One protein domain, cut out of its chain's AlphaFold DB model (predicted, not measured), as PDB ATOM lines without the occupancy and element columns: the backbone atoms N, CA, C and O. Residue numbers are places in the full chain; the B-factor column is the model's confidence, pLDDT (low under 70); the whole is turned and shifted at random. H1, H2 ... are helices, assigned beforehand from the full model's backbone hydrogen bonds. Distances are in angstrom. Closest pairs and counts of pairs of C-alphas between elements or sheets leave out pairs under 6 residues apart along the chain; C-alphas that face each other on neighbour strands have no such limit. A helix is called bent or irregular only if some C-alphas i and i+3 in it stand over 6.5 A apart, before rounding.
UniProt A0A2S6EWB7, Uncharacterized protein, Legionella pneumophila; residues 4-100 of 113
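Overview. This is residues 4 to 100 of the 113 residues of an uncharacterized protein of Legionella pneumophila (UniProt A0A2S6EWB7). Two long helices form a flat, bowed hairpin: the bent H1 folds back through a short link into the longer, kinked H2, closely paired along H1a but only loosely along H1b. Residues 40 to 46 stick out at the turn. The printed part has 97 residues with two named helices, H1 then H2, and no named strand: all helix, extended, radius of gyration of the C-alphas 21.6 A, spans 73 by 26 by 8 A.

Arrangement. H1, residues 4 to 35, assigned as one helix by its hydrogen bonds, is bent: C-alphas 22 and 25 are 7.2 A apart. Its arms, H1a, residues 4 to 22, and H1b, residues 25 to 35, stand at a steep tilt of 58 degrees. H1a touches H2, residues 44 to 100, at a shallow tilt of 20 degrees, opposite ways; the closest C-alphas, of Thr 4 and Ala 94, are 5.4 A apart. H1b and H2 form a hairpin and only just touch, with 3 pairs of C-alphas within 8 A, through H2 residues 54 to 69 alone; the closest, of Pro 25 and Cys 69, are 7.4 A apart. Their steep tilt is 38 degrees, opposite ways. Every O i to N i+4 pair is within hydrogen-bond range in H1a and H1b, and 47 of 53 in H2.

Along the chain. H1a begins at C-alpha 4 (159.404, 94.930, 135.637) and is 26.9 A long; H1b is 15.6 A. H2, 73.6 A, ends at C-alpha 100 (165.670, 84.192, 133.182). It has a kink of 45 degrees near residue 63, and is neither bent nor irregular, but only just: C-alphas 63 and 66 are 6.4 A apart.

Size, cuts and confidence. The C-alphas farthest apart, of Cys 44 and Leu 100, are 73.6 A apart. The printed part has no cut, and the link from H1 to H2 is short. Residues 25 to 65 have pLDDT under 70.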
ATOM      1  N   THR A   4     160.812  94.594 135.375       73.00
ATOM      2  CA  THR A   4     159.404  94.930 135.637       73.00
ATOM      3  C   THR A   4     159.253  96.212 136.462       73.00
ATOM      4  O   THR A   4     158.386  97.036 136.159       73.00
ATOM      5  N   LEU A   5     160.137  96.450 137.438       71.44
ATOM      6  CA  LEU A   5     160.116  97.659 138.268       71.44
ATOM      7  C   LEU A   5     160.548  98.911 137.479       71.44
ATOM      8  O   LEU A   5     159.934  99.971 137.616       71.44
ATOM      9  N   SER A   6     161.534  98.781 136.583       76.62
ATOM     10  CA  SER A   6     161.930  99.859 135.659       76.62
ATOM     11  C   SER A   6     160.820 100.201 134.654       76.62
ATOM     12  O   SER A   6     160.541 101.379 134.410       76.62
ATOM     13  N   LEU A   7     160.135  99.190 134.103       73.94
ATOM     14  CA  LEU A   7     158.976  99.392 133.227       73.94
ATOM     15  C   LEU A   7     157.854 100.145 133.947       73.94
ATOM     16  O   LEU A   7     157.334 101.123 133.408       73.94
ATOM     17  N   GLY A   8     157.518  99.732 135.173       76.25
ATOM     18  CA  GLY A   8     156.487 100.382 135.982       76.25
ATOM     19  C   GLY A   8     156.763 101.873 136.200       76.25
ATOM     20  O   GLY A   8     155.870 102.701 136.019       76.25
ATOM     21  N   GLN A   9     158.015 102.243 136.486       80.31
ATOM     22  CA  GLN A   9     158.417 103.647 136.628       80.31
ATOM     23  C   GLN A   9     158.302 104.436 135.315       80.31
ATOM     24  O   GLN A   9     157.813 105.569 135.318       80.31
ATOM     25  N   LYS A  10     158.708 103.847 134.180       77.06
ATOM     26  CA  LYS A  10     158.618 104.502 132.863       77.06
ATOM     27  C   LYS A  10     157.175 104.765 132.450       77.06
ATOM     28  O   LYS A  10     156.855 105.884 132.049       77.06
ATOM     29  N   TYR A  11     156.299 103.774 132.592       78.25
ATOM     30  CA  TYR A  11     154.881 103.951 132.294       78.25
ATOM     31  C   TYR A  11     154.196 104.909 133.273       78.25
ATOM     32  O   TYR A  11     153.405 105.745 132.843       78.25
ATOM     33  N   GLY A  12     154.536 104.860 134.565       75.62
ATOM     34  CA  GLY A  12     154.040 105.821 135.551       75.62
ATOM     35  C   GLY A  12     154.394 107.267 135.185       75.62
ATOM     36  O   GLY A  12     153.522 108.134 135.174       75.62
ATOM     37  N   SER A  13     155.649 107.517 134.795       82.88
ATOM     38  CA  SER A  13     156.098 108.830 134.311       82.88
ATOM     39  C   SER A  13     155.382 109.253 133.023       82.88
ATOM     40  O   SER A  13     154.964 110.404 132.891       82.88
ATOM     41  N   PHE A  14     155.162 108.318 132.096       79.56
ATOM     42  CA  PHE A  14     154.441 108.568 130.849       79.56
ATOM     43  C   PHE A  14     152.975 108.961 131.079       79.56
ATOM     44  O   PHE A  14     152.523 109.973 130.539       79.56
ATOM     45  N   PHE A  15     152.237 108.214 131.906       81.38
ATOM     46  CA  PHE A  15     150.846 108.547 132.228       81.38
ATOM     47  C   PHE A  15     150.747 109.859 133.004       81.38
ATOM     48  O   PHE A  15     149.871 110.674 132.725       81.38
ATOM     49  N   TRP A  16     151.683 110.124 133.917       76.69
ATOM     50  CA  TRP A  16     151.764 111.416 134.596       76.69
ATOM     51  C   TRP A  16     152.044 112.571 133.624       76.69
ATOM     52  O   TRP A  16     151.458 113.647 133.750       76.69
ATOM     53  N   GLY A  17     152.897 112.344 132.621       77.44
ATOM     54  CA  GLY A  17     153.147 113.274 131.521       77.44
ATOM     55  C   GLY A  17     151.897 113.541 130.683       77.44
ATOM     56  O   GLY A  17     151.595 114.698 130.407       77.44
ATOM     57  N   CYS A  18     151.128 112.500 130.358       77.06
ATOM     58  CA  CYS A  18     149.835 112.603 129.674       77.06
ATOM     59  C   CYS A  18     148.833 113.453 130.476       77.06
ATOM     60  O   CYS A  18     148.255 114.399 129.942       77.06
ATOM     61  N   THR A  19     148.704 113.206 131.784       75.81
ATOM     62  CA  THR A  19     147.856 114.008 132.680       75.81
ATOM     63  C   THR A  19     148.311 115.465 132.733       75.81
ATOM     64  O   THR A  19     147.499 116.378 132.582       75.81
ATOM     65  N   LYS A  20     149.617 115.716 132.891       75.81
ATOM     66  CA  LYS A  20     150.168 117.078 132.863       75.81
ATOM     67  C   LYS A  20     149.927 117.766 131.526       75.81
ATOM     68  O   LYS A  20     149.593 118.942 131.524       75.81
ATOM     69  N   PHE A  21     150.071 117.062 130.410       77.19
ATOM     70  CA  PHE A  21     149.831 117.604 129.076       77.19
ATOM     71  C   PHE A  21     148.358 117.980 128.870       77.19
ATOM     72  O   PHE A  21     148.069 119.072 128.384       77.19
ATOM     73  N   ALA A  22     147.432 117.127 129.311       75.12
ATOM     74  CA  ALA A  22     145.998 117.394 129.235       75.12
ATOM     75  C   ALA A  22     145.567 118.592 130.105       75.12
ATOM     76  O   ALA A  22     144.705 119.368 129.697       75.12
ATOM     77  N   VAL A  23     146.184 118.776 131.279       70.88
ATOM     78  CA  VAL A  23     145.801 119.818 132.255       70.88
ATOM     79  C   VAL A  23     146.594 121.126 132.095       70.88
ATOM     80  O   VAL A  23     146.082 122.194 132.422       70.88
ATOM     81  N   SER A  24     147.809 121.078 131.537       75.44
ATOM     82  CA  SER A  24     148.697 122.228 131.270       75.44
ATOM     83  C   SER A  24     148.002 123.484 130.717       75.44
ATOM     84  O   SER A  24     148.233 124.564 131.277       75.44
ATOM     85  N   PRO A  25     147.133 123.400 129.684       67.00
ATOM     86  CA  PRO A  25     146.463 124.589 129.162       67.00
ATOM     87  C   PRO A  25     145.620 125.311 130.223       67.00
ATOM     88  O   PRO A  25     145.628 126.536 130.251       67.00
ATOM     89  N   TYR A  26     144.979 124.594 131.152       65.31
ATOM     90  CA  TYR A  26     144.199 125.206 132.234       65.31
ATOM     91  C   TYR A  26     145.083 125.868 133.282       65.31
ATOM     92  O   TYR A  26     144.818 127.000 133.686       65.31
ATOM     93  N   THR A  27     146.145 125.185 133.714       68.94
ATOM     94  CA  THR A  27     147.043 125.711 134.746       68.94
ATOM     95  C   THR A  27     147.697 127.007 134.282       68.94
ATOM     96  O   THR A  27     147.756 127.962 135.050       68.94
ATOM     97  N   ASN A  28     148.128 127.080 133.020       65.25
ATOM     98  CA  ASN A  28     148.766 128.276 132.472       65.25
ATOM     99  C   ASN A  28     147.779 129.454 132.351       65.25
ATOM    100  O   ASN A  28     148.101 130.581 132.729       65.25
ATOM    101  N   THR A  29     146.541 129.195 131.911       64.69
ATOM    102  CA  THR A  29     145.497 130.229 131.844       64.69
ATOM    103  C   THR A  29     145.103 130.736 133.234       64.69
ATOM    104  O   THR A  29     145.023 131.946 133.437       64.69
ATOM    105  N   PHE A  30     144.930 129.853 134.221       64.62
ATOM    106  CA  PHE A  30     144.641 130.260 135.601       64.62
ATOM    107  C   PHE A  30     145.791 131.055 136.226       64.62
ATOM    108  O   PHE A  30     145.546 132.091 136.840       64.62
ATOM    109  N   LEU A  31     147.041 130.620 136.038       67.19
ATOM    110  CA  LEU A  31     148.207 131.323 136.577       67.19
ATOM    111  C   LEU A  31     148.360 132.718 135.956       67.19
ATOM    112  O   LEU A  31     148.680 133.672 136.659       67.19
ATOM    113  N   SER A  32     148.079 132.856 134.656       62.19
ATOM    114  CA  SER A  32     148.042 134.147 133.962       62.19
ATOM    115  C   SER A  32     146.992 135.089 134.558       62.19
ATOM    116  O   SER A  32     147.261 136.278 134.719       62.19
ATOM    117  N   ILE A  33     145.805 134.576 134.894       62.53
ATOM    118  CA  ILE A  33     144.726 135.375 135.490       62.53
ATOM    119  C   ILE A  33     145.100 135.794 136.918       62.53
ATOM    120  O   ILE A  33     144.947 136.960 137.276       62.53
ATOM    121  N   VAL A  34     145.649 134.885 137.727       64.69
ATOM    122  CA  VAL A  34     146.058 135.189 139.109       64.69
ATOM    123  C   VAL A  34     147.226 136.179 139.145       64.69
ATOM    124  O   VAL A  34     147.162 137.163 139.875       64.69
ATOM    125  N   LYS A  35     148.244 135.998 138.294       59.84
ATOM    126  CA  LYS A  35     149.398 136.907 138.203       59.84
ATOM    127  C   LYS A  35     149.019 138.302 137.697       59.84
ATOM    128  O   LYS A  35     149.631 139.285 138.099       59.84
ATOM    129  N   SER A  36     147.981 138.414 136.861       56.53
ATOM    130  CA  SER A  36     147.441 139.720 136.452       56.53
ATOM    131  C   SER A  36     146.757 140.486 137.592       56.53
ATOM    132  O   SER A  36     146.559 141.692 137.482       56.53
ATOM    133  N   LYS A  37     146.431 139.799 138.696       54.00
ATOM    134  CA  LYS A  37     145.785 140.370 139.878       54.00
ATOM    135  C   LYS A  37     146.776 140.940 140.902       54.00
ATOM    136  O   LYS A  37     146.373 141.775 141.693       54.00
ATOM    137  N   GLU A  38     148.045 140.523 140.876       53.94
ATOM    138  CA  GLU A  38     149.090 141.007 141.801       53.94
ATOM    139  C   GLU A  38     149.749 142.328 141.362       53.94
ATOM    140  O   GLU A  38     150.481 142.938 142.135       53.94
ATOM    141  N   VAL A  39     149.476 142.815 140.146       55.09
ATOM    142  CA  VAL A  39     149.899 144.156 139.697       55.09
ATOM    143  C   VAL A  39     148.849 145.180 140.141       55.09
ATOM    144  O   VAL A  39     148.180 145.824 139.337       55.09
ATOM    145  N   GLU A  40     148.644 145.272 141.450       50.84
ATOM    146  CA  GLU A  40     147.662 146.148 142.082       50.84
ATOM    147  C   GLU A  40     148.393 147.283 142.812       50.84
ATOM    148  O   GLU A  40     148.461 147.237 144.022       50.84
ATOM    149  N   GLU A  41     148.979 148.251 142.082       50.75
ATOM    150  CA  GLU A  41     149.278 149.636 142.545       50.75
ATOM    151  C   GLU A  41     149.744 150.558 141.380       50.75
ATOM    152  O   GLU A  41     150.771 151.228 141.458       50.75
ATOM    153  N   ALA A  42     149.018 150.623 140.253       49.69
ATOM    154  CA  ALA A  42     149.275 151.672 139.250       49.69
ATOM    155  C   ALA A  42     148.019 152.076 138.459       49.69
ATOM    156  O   ALA A  42     147.476 151.277 137.701       49.69
ATOM    157  N   ASP A  43     147.603 153.335 138.638       54.28
ATOM    158  CA  ASP A  43     146.731 154.200 137.823       54.28
ATOM    159  C   ASP A  43     145.452 153.646 137.141       54.28
ATOM    160  O   ASP A  43     145.404 152.605 136.485       54.28
ATOM    161  N   CYS A  44     144.371 154.435 137.202       56.47
ATOM    162  CA  CYS A  44     143.062 154.136 136.595       56.47
ATOM    163  C   CYS A  44     143.106 153.844 135.079       56.47
ATOM    164  O   CYS A  44     142.244 153.126 134.571       56.47
ATOM    165  N   LEU A  45     144.102 154.367 134.357       57.38
ATOM    166  CA  LEU A  45     144.282 154.132 132.920       57.38
ATOM    167  C   LEU A  45     144.850 152.726 132.655       57.38
ATOM    168  O   LEU A  45     144.372 152.016 131.770       57.38
ATOM    169  N   SER A  46     145.776 152.269 133.498       57.41
ATOM    170  CA  SER A  46     146.304 150.900 133.508       57.41
ATOM    171  C   SER A  46     145.220 149.881 133.855       57.41
ATOM    172  O   SER A  46     145.184 148.813 133.255       57.41
ATOM    173  N   ARG A  47     144.275 150.221 134.742       56.47
ATOM    174  CA  ARG A  47     143.096 149.383 135.037       56.47
ATOM    175  C   ARG A  47     142.165 149.207 133.837       56.47
ATOM    176  O   ARG A  47     141.709 148.093 133.601       56.47
ATOM    177  N   ALA A  48     141.889 150.265 133.076       57.66
ATOM    178  CA  ALA A  48     141.038 150.174 131.884       57.66
ATOM    179  C   ALA A  48     141.698 149.344 130.767       57.66
ATOM    180  O   ALA A  48     141.032 148.561 130.089       57.66
ATOM    181  N   LEU A  49     143.019 149.471 130.619       59.88
ATOM    182  CA  LEU A  49     143.813 148.725 129.643       59.88
ATOM    183  C   LEU A  49     144.000 147.256 130.069       59.88
ATOM    184  O   LEU A  49     143.847 146.350 129.259       59.88
ATOM    185  N   ALA A  50     144.218 146.992 131.358       60.06
ATOM    186  CA  ALA A  50     144.237 145.639 131.904       60.06
ATOM    187  C   ALA A  50     142.861 144.965 131.794       60.06
ATOM    188  O   ALA A  50     142.780 143.806 131.398       60.06
ATOM    189  N   ALA A  51     141.768 145.686 132.066       60.41
ATOM    190  CA  ALA A  51     140.412 145.167 131.905       60.41
ATOM    191  C   ALA A  51     140.082 144.849 130.438       60.41
ATOM    192  O   ALA A  51     139.445 143.832 130.179       60.41
ATOM    193  N   SER A  52     140.544 145.655 129.474       64.69
ATOM    194  CA  SER A  52     140.345 145.366 128.046       64.69
ATOM    195  C   SER A  52     141.183 144.177 127.571       64.69
ATOM    196  O   SER A  52     140.680 143.353 126.811       64.69
ATOM    197  N   ILE A  53     142.411 144.021 128.078       65.00
ATOM    198  CA  ILE A  53     143.261 142.852 127.812       65.00
ATOM    199  C   ILE A  53     142.639 141.594 128.420       65.00
ATOM    200  O   ILE A  53     142.494 140.597 127.724       65.00
ATOM    201  N   VAL A  54     142.210 141.631 129.683       62.88
ATOM    202  CA  VAL A  54     141.559 140.494 130.352       62.88
ATOM    203  C   VAL A  54     140.236 140.148 129.670       62.88
ATOM    204  O   VAL A  54     139.953 138.972 129.467       62.88
ATOM    205  N   CYS A  55     139.451 141.139 129.249       61.31
ATOM    206  CA  CYS A  55     138.211 140.917 128.506       61.31
ATOM    207  C   CYS A  55     138.477 140.358 127.099       61.31
ATOM    208  O   CYS A  55     137.780 139.445 126.663       61.31
ATOM    209  N   GLY A  56     139.520 140.824 126.405       63.06
ATOM    210  CA  GLY A  56     139.950 140.288 125.111       63.06
ATOM    211  C   GLY A  56     140.458 138.851 125.215       63.06
ATOM    212  O   GLY A  56     140.059 137.996 124.426       63.06
ATOM    213  N   ILE A  57     141.257 138.561 126.246       63.31
ATOM    214  CA  ILE A  57     141.684 137.209 126.606       63.31
ATOM    215  C   ILE A  57     140.447 136.368 126.898       63.31
ATOM    216  O   ILE A  57     140.267 135.364 126.239       63.31
ATOM    217  N   LEU A  58     139.534 136.768 127.780       61.22
ATOM    218  CA  LEU A  58     138.319 135.992 128.052       61.22
ATOM    219  C   LEU A  58     137.462 135.791 126.789       61.22
ATOM    220  O   LEU A  58     136.959 134.698 126.574       61.22
ATOM    221  N   THR A  59     137.360 136.774 125.897       65.00
ATOM    222  CA  THR A  59     136.547 136.666 124.671       65.00
ATOM    223  C   THR A  59     137.160 135.721 123.629       65.00
ATOM    224  O   THR A  59     136.419 135.054 122.913       65.00
ATOM    225  N   PHE A  60     138.491 135.610 123.553       62.97
ATOM    226  CA  PHE A  60     139.184 134.707 122.619       62.97
ATOM    227  C   PHE A  60     139.558 133.353 123.231       62.97
ATOM    228  O   PHE A  60     139.452 132.315 122.586       62.97
ATOM    229  N   VAL A  61     139.988 133.345 124.486       62.59
ATOM    230  CA  VAL A  61     140.465 132.170 125.219       62.59
ATOM    231  C   VAL A  61     139.291 131.303 125.661       62.59
ATOM    232  O   VAL A  61     139.388 130.093 125.511       62.59
ATOM    233  N   VAL A  62     138.154 131.863 126.100       65.31
ATOM    234  CA  VAL A  62     136.975 131.061 126.499       65.31
ATOM    235  C   VAL A  62     136.422 130.181 125.363       65.31
ATOM    236  O   VAL A  62     136.145 129.016 125.639       65.31
ATOM    237  N   PRO A  63     136.283 130.641 124.102       67.31
ATOM    238  CA  PRO A  63     135.831 129.769 123.013       67.31
ATOM    239  C   PRO A  63     136.923 128.847 122.446       67.31
ATOM    240  O   PRO A  63     136.599 127.784 121.920       67.31
ATOM    241  N   VAL A  64     138.209 129.207 122.552       68.12
ATOM    242  CA  VAL A  64     139.319 128.414 121.981       68.12
ATOM    243  C   VAL A  64     139.847 127.346 122.952       68.12
ATOM    244  O   VAL A  64     140.274 126.277 122.507       68.12
ATOM    245  N   LEU A  65     139.767 127.567 124.271       66.81
ATOM    246  CA  LEU A  65     140.184 126.588 125.289       66.81
ATOM    247  C   LEU A  65     139.494 125.226 125.160       66.81
ATOM    248  O   LEU A  65     140.201 124.222 125.216       66.81
ATOM    249  N   PRO A  66     138.162 125.147 124.969       71.81
ATOM    250  CA  PRO A  66     137.466 123.873 124.824       71.81
ATOM    251  C   PRO A  66     137.969 123.078 123.617       71.81
ATOM    252  O   PRO A  66     138.107 121.860 123.694       71.81
ATOM    253  N   VAL A  67     138.298 123.766 122.518       78.50
ATOM    254  CA  VAL A  67     138.792 123.146 121.281       78.50
ATOM    255  C   VAL A  67     140.211 122.616 121.468       78.50
ATOM    256  O   VAL A  67     140.482 121.457 121.152       78.50
ATOM    257  N   LEU A  68     141.107 123.427 122.037       72.69
ATOM    258  CA  LEU A  68     142.465 122.986 122.364       72.69
ATOM    259  C   LEU A  68     142.450 121.842 123.381       72.69
ATOM    260  O   LEU A  68     143.211 120.892 123.234       72.69
ATOM    261  N   CYS A  69     141.542 121.885 124.358       70.75
ATOM    262  CA  CYS A  69     141.344 120.817 125.333       70.75
ATOM    263  C   CYS A  69     140.874 119.518 124.675       70.75
ATOM    264  O   CYS A  69     141.397 118.451 124.984       70.75
ATOM    265  N   ALA A  70     139.897 119.580 123.770       77.56
ATOM    266  CA  ALA A  70     139.429 118.396 123.059       77.56
ATOM    267  C   ALA A  70     140.569 117.755 122.247       77.56
ATOM    268  O   ALA A  70     140.728 116.534 122.259       77.56
ATOM    269  N   PHE A  71     141.418 118.567 121.614       80.12
ATOM    270  CA  PHE A  71     142.600 118.092 120.892       80.12
ATOM    271  C   PHE A  71     143.669 117.479 121.805       80.12
ATOM    272  O   PHE A  71     144.170 116.390 121.525       80.12
ATOM    273  N   THR A  72     144.028 118.131 122.913       79.25
ATOM    274  CA  THR A  72     145.040 117.586 123.832       79.25
ATOM    275  C   THR A  72     144.542 116.332 124.541       79.25
ATOM    276  O   THR A  72     145.304 115.379 124.700       79.25
ATOM    277  N   PHE A  73     143.257 116.284 124.902       80.50
ATOM    278  CA  PHE A  73     142.631 115.114 125.511       80.50
ATOM    279  C   PHE A  73     142.570 113.932 124.544       80.50
ATOM    280  O   PHE A  73     142.938 112.821 124.916       80.50
ATOM    281  N   THR A  74     142.171 114.154 123.288       82.69
ATOM    282  CA  THR A  74     142.135 113.086 122.275       82.69
ATOM    283  C   THR A  74     143.527 112.519 122.016       82.69
ATOM    284  O   THR A  74     143.707 111.305 122.115       82.69
ATOM    285  N   LEU A  75     144.538 113.367 121.810       81.44
ATOM    286  CA  LEU A  75     145.930 112.927 121.664       81.44
ATOM    287  C   LEU A  75     146.429 112.158 122.896       81.44
ATOM    288  O   LEU A  75     147.014 111.084 122.754       81.44
ATOM    289  N   SER A  76     146.143 112.657 124.100       79.38
ATOM    290  CA  SER A  76     146.507 111.984 125.348       79.38
ATOM    291  C   SER A  76     145.793 110.640 125.513       79.38
ATOM    292  O   SER A  76     146.393 109.695 126.018       79.38
ATOM    293  N   SER A  77     144.532 110.527 125.090       79.38
ATOM    294  CA  SER A  77     143.763 109.282 125.174       79.38
ATOM    295  C   SER A  77     144.298 108.220 124.211       79.38
ATOM    296  O   SER A  77     144.468 107.068 124.602       79.38
ATOM    297  N   ILE A  78     144.667 108.613 122.988       86.25
ATOM    298  CA  ILE A  78     145.285 107.724 121.999       86.25
ATOM    299  C   ILE A  78     146.643 107.240 122.514       86.25
ATOM    300  O   ILE A  78     146.935 106.045 122.475       86.25
ATOM    301  N   ALA A  79     147.451 108.152 123.058       79.75
ATOM    302  CA  ALA A  79     148.739 107.833 123.663       79.75
ATOM    303  C   ALA A  79     148.591 106.872 124.857       79.75
ATOM    304  O   ALA A  79     149.349 105.909 124.972       79.75
ATOM    305  N   MET A  80     147.580 107.080 125.707       78.12
ATOM    306  CA  MET A  80     147.263 106.195 126.830       78.12
ATOM    307  C   MET A  80     146.862 104.794 126.352       78.12
ATOM    308  O   MET A  80     147.376 103.806 126.871       78.12
ATOM    309  N   LEU A  81     145.995 104.695 125.342       84.19
ATOM    310  CA  LEU A  81     145.563 103.415 124.773       84.19
ATOM    311  C   LEU A  81     146.727 102.646 124.144       84.19
ATOM    312  O   LEU A  81     146.864 101.449 124.380       84.19
ATOM    313  N   LEU A  82     147.602 103.330 123.401       82.50
ATOM    314  CA  LEU A  82     148.822 102.736 122.844       82.50
ATOM    315  C   LEU A  82     149.778 102.264 123.943       82.50
ATOM    316  O   LEU A  82     150.354 101.182 123.832       82.50
ATOM    317  N   ALA A  83     149.920 103.029 125.026       80.19
ATOM    318  CA  ALA A  83     150.737 102.627 126.163       80.19
ATOM    319  C   ALA A  83     150.172 101.378 126.857       80.19
ATOM    320  O   ALA A  83     150.923 100.437 127.105       80.19
ATOM    321  N   VAL A  84     148.859 101.314 127.089       81.69
ATOM    322  CA  VAL A  84     148.197 100.124 127.651       81.69
ATOM    323  C   VAL A  84     148.333  98.923 126.712       81.69
ATOM    324  O   VAL A  84     148.697  97.838 127.157       81.69
ATOM    325  N   ALA A  85     148.135  99.109 125.405       85.19
ATOM    326  CA  ALA A  85     148.353  98.057 124.414       85.19
ATOM    327  C   ALA A  85     149.806  97.551 124.437       85.19
ATOM    328  O   ALA A  85     150.047  96.345 124.407       85.19
ATOM    329  N   SER A  86     150.777  98.460 124.563       81.25
ATOM    330  CA  SER A  86     152.189  98.092 124.662       81.25
ATOM    331  C   SER A  86     152.508  97.322 125.946       81.25
ATOM    332  O   SER A  86     153.305  96.390 125.887       81.25
ATOM    333  N   MET A  87     151.846  97.625 127.074       76.81
ATOM    334  CA  MET A  87     152.024  96.898 128.337       76.81
ATOM    335  C   MET A  87     151.674  95.416 128.214       76.81
ATOM    336  O   MET A  87     152.382  94.589 128.783       76.81
ATOM    337  N   PHE A  88     150.632  95.061 127.453       81.06
ATOM    338  CA  PHE A  88     150.251  93.657 127.250       81.06
ATOM    339  C   PHE A  88     151.351  92.823 126.586       81.06
ATOM    340  O   PHE A  88     151.388  91.611 126.773       81.06
ATOM    341  N   VAL A  89     152.257  93.459 125.841       82.25
ATOM    342  CA  VAL A  89     153.389  92.791 125.189       82.25
ATOM    343  C   VAL A  89     154.657  92.913 126.031       82.25
ATOM    344  O   VAL A  89     155.388  91.940 126.199       82.25
ATOM    345  N   THR A  90     154.929  94.090 126.593       80.31
ATOM    346  CA  THR A  90     156.196  94.374 127.279       80.31
ATOM    347  C   THR A  90     156.268  93.800 128.694       80.31
ATOM    348  O   THR A  90     157.352  93.387 129.100       80.31
ATOM    349  N   TYR A  91     155.154  93.690 129.433       77.31
ATOM    350  CA  TYR A  91     155.153  93.080 130.772       77.31
ATOM    351  C   TYR A  91     155.494  91.586 130.758       77.31
ATOM    352  O   TYR A  91     156.375  91.198 131.521       77.31
ATOM    353  N   PRO A  92     154.880  90.735 129.909       80.44
ATOM    354  CA  PRO A  92     155.256  89.323 129.830       80.44
ATOM    355  C   PRO A  92     156.729  89.119 129.464       80.44
ATOM    356  O   PRO A  92     157.392  88.264 130.043       80.44
ATOM    357  N   ILE A  93     157.261  89.944 128.554       78.75
ATOM    358  CA  ILE A  93     158.677  89.910 128.163       78.75
ATOM    359  C   ILE A  93     159.574  90.329 129.333       78.75
ATOM    360  O   ILE A  93     160.589  89.687 129.582       78.75
ATOM    361  N   ALA A  94     159.199  91.371 130.079       76.25
ATOM    362  CA  ALA A  94     159.947  91.823 131.249       76.25
ATOM    363  C   ALA A  94     159.899  90.810 132.404       76.25
ATOM    364  O   ALA A  94     160.919  90.592 133.048       76.25
ATOM    365  N   ILE A  95     158.755  90.155 132.633       79.62
ATOM    366  CA  ILE A  95     158.609  89.072 133.619       79.62
ATOM    367  C   ILE A  95     159.480  87.877 133.221       79.62
ATOM    368  O   ILE A  95     160.162  87.310 134.070       79.62
ATOM    369  N   LEU A  96     159.495  87.511 131.937       78.75
ATOM    370  CA  LEU A  96     160.351  86.438 131.435       78.75
ATOM    371  C   LEU A  96     161.839  86.806 131.545       78.75
ATOM    372  O   LEU A  96     162.644  85.963 131.924       78.75
ATOM    373  N   GLY A  97     162.201  88.063 131.277       75.31
ATOM    374  CA  GLY A  97     163.555  88.581 131.480       75.31
ATOM    375  C   GLY A  97     163.985  88.551 132.948       75.31
ATOM    376  O   GLY A  97     165.072  88.072 133.250       75.31
ATOM    377  N   ASP A  98     163.112  88.972 133.865       72.56
ATOM    378  CA  ASP A  98     163.361  88.895 135.310       72.56
ATOM    379  C   ASP A  98     163.476  87.437 135.796       72.56
ATOM    380  O   ASP A  98     164.302  87.133 136.657       72.56
ATOM    381  N   ALA A  99     162.696  86.516 135.220       74.00
ATOM    382  CA  ALA A  99     162.744  85.091 135.548       74.00
ATOM    383  C   ALA A  99     163.997  84.380 135.001       74.00
ATOM    384  O   ALA A  99     164.493  83.453 135.637       74.00
ATOM    385  N   LEU A 100     164.500  84.794 133.833       73.94
ATOM    386  CA  LEU A 100     165.670  84.192 133.182       73.94
ATOM    387  C   LEU A 100     167.001  84.780 133.667       73.94
ATOM    388  O   LEU A 100     167.987  84.051 133.727       73.94
TER     389      LEU A 100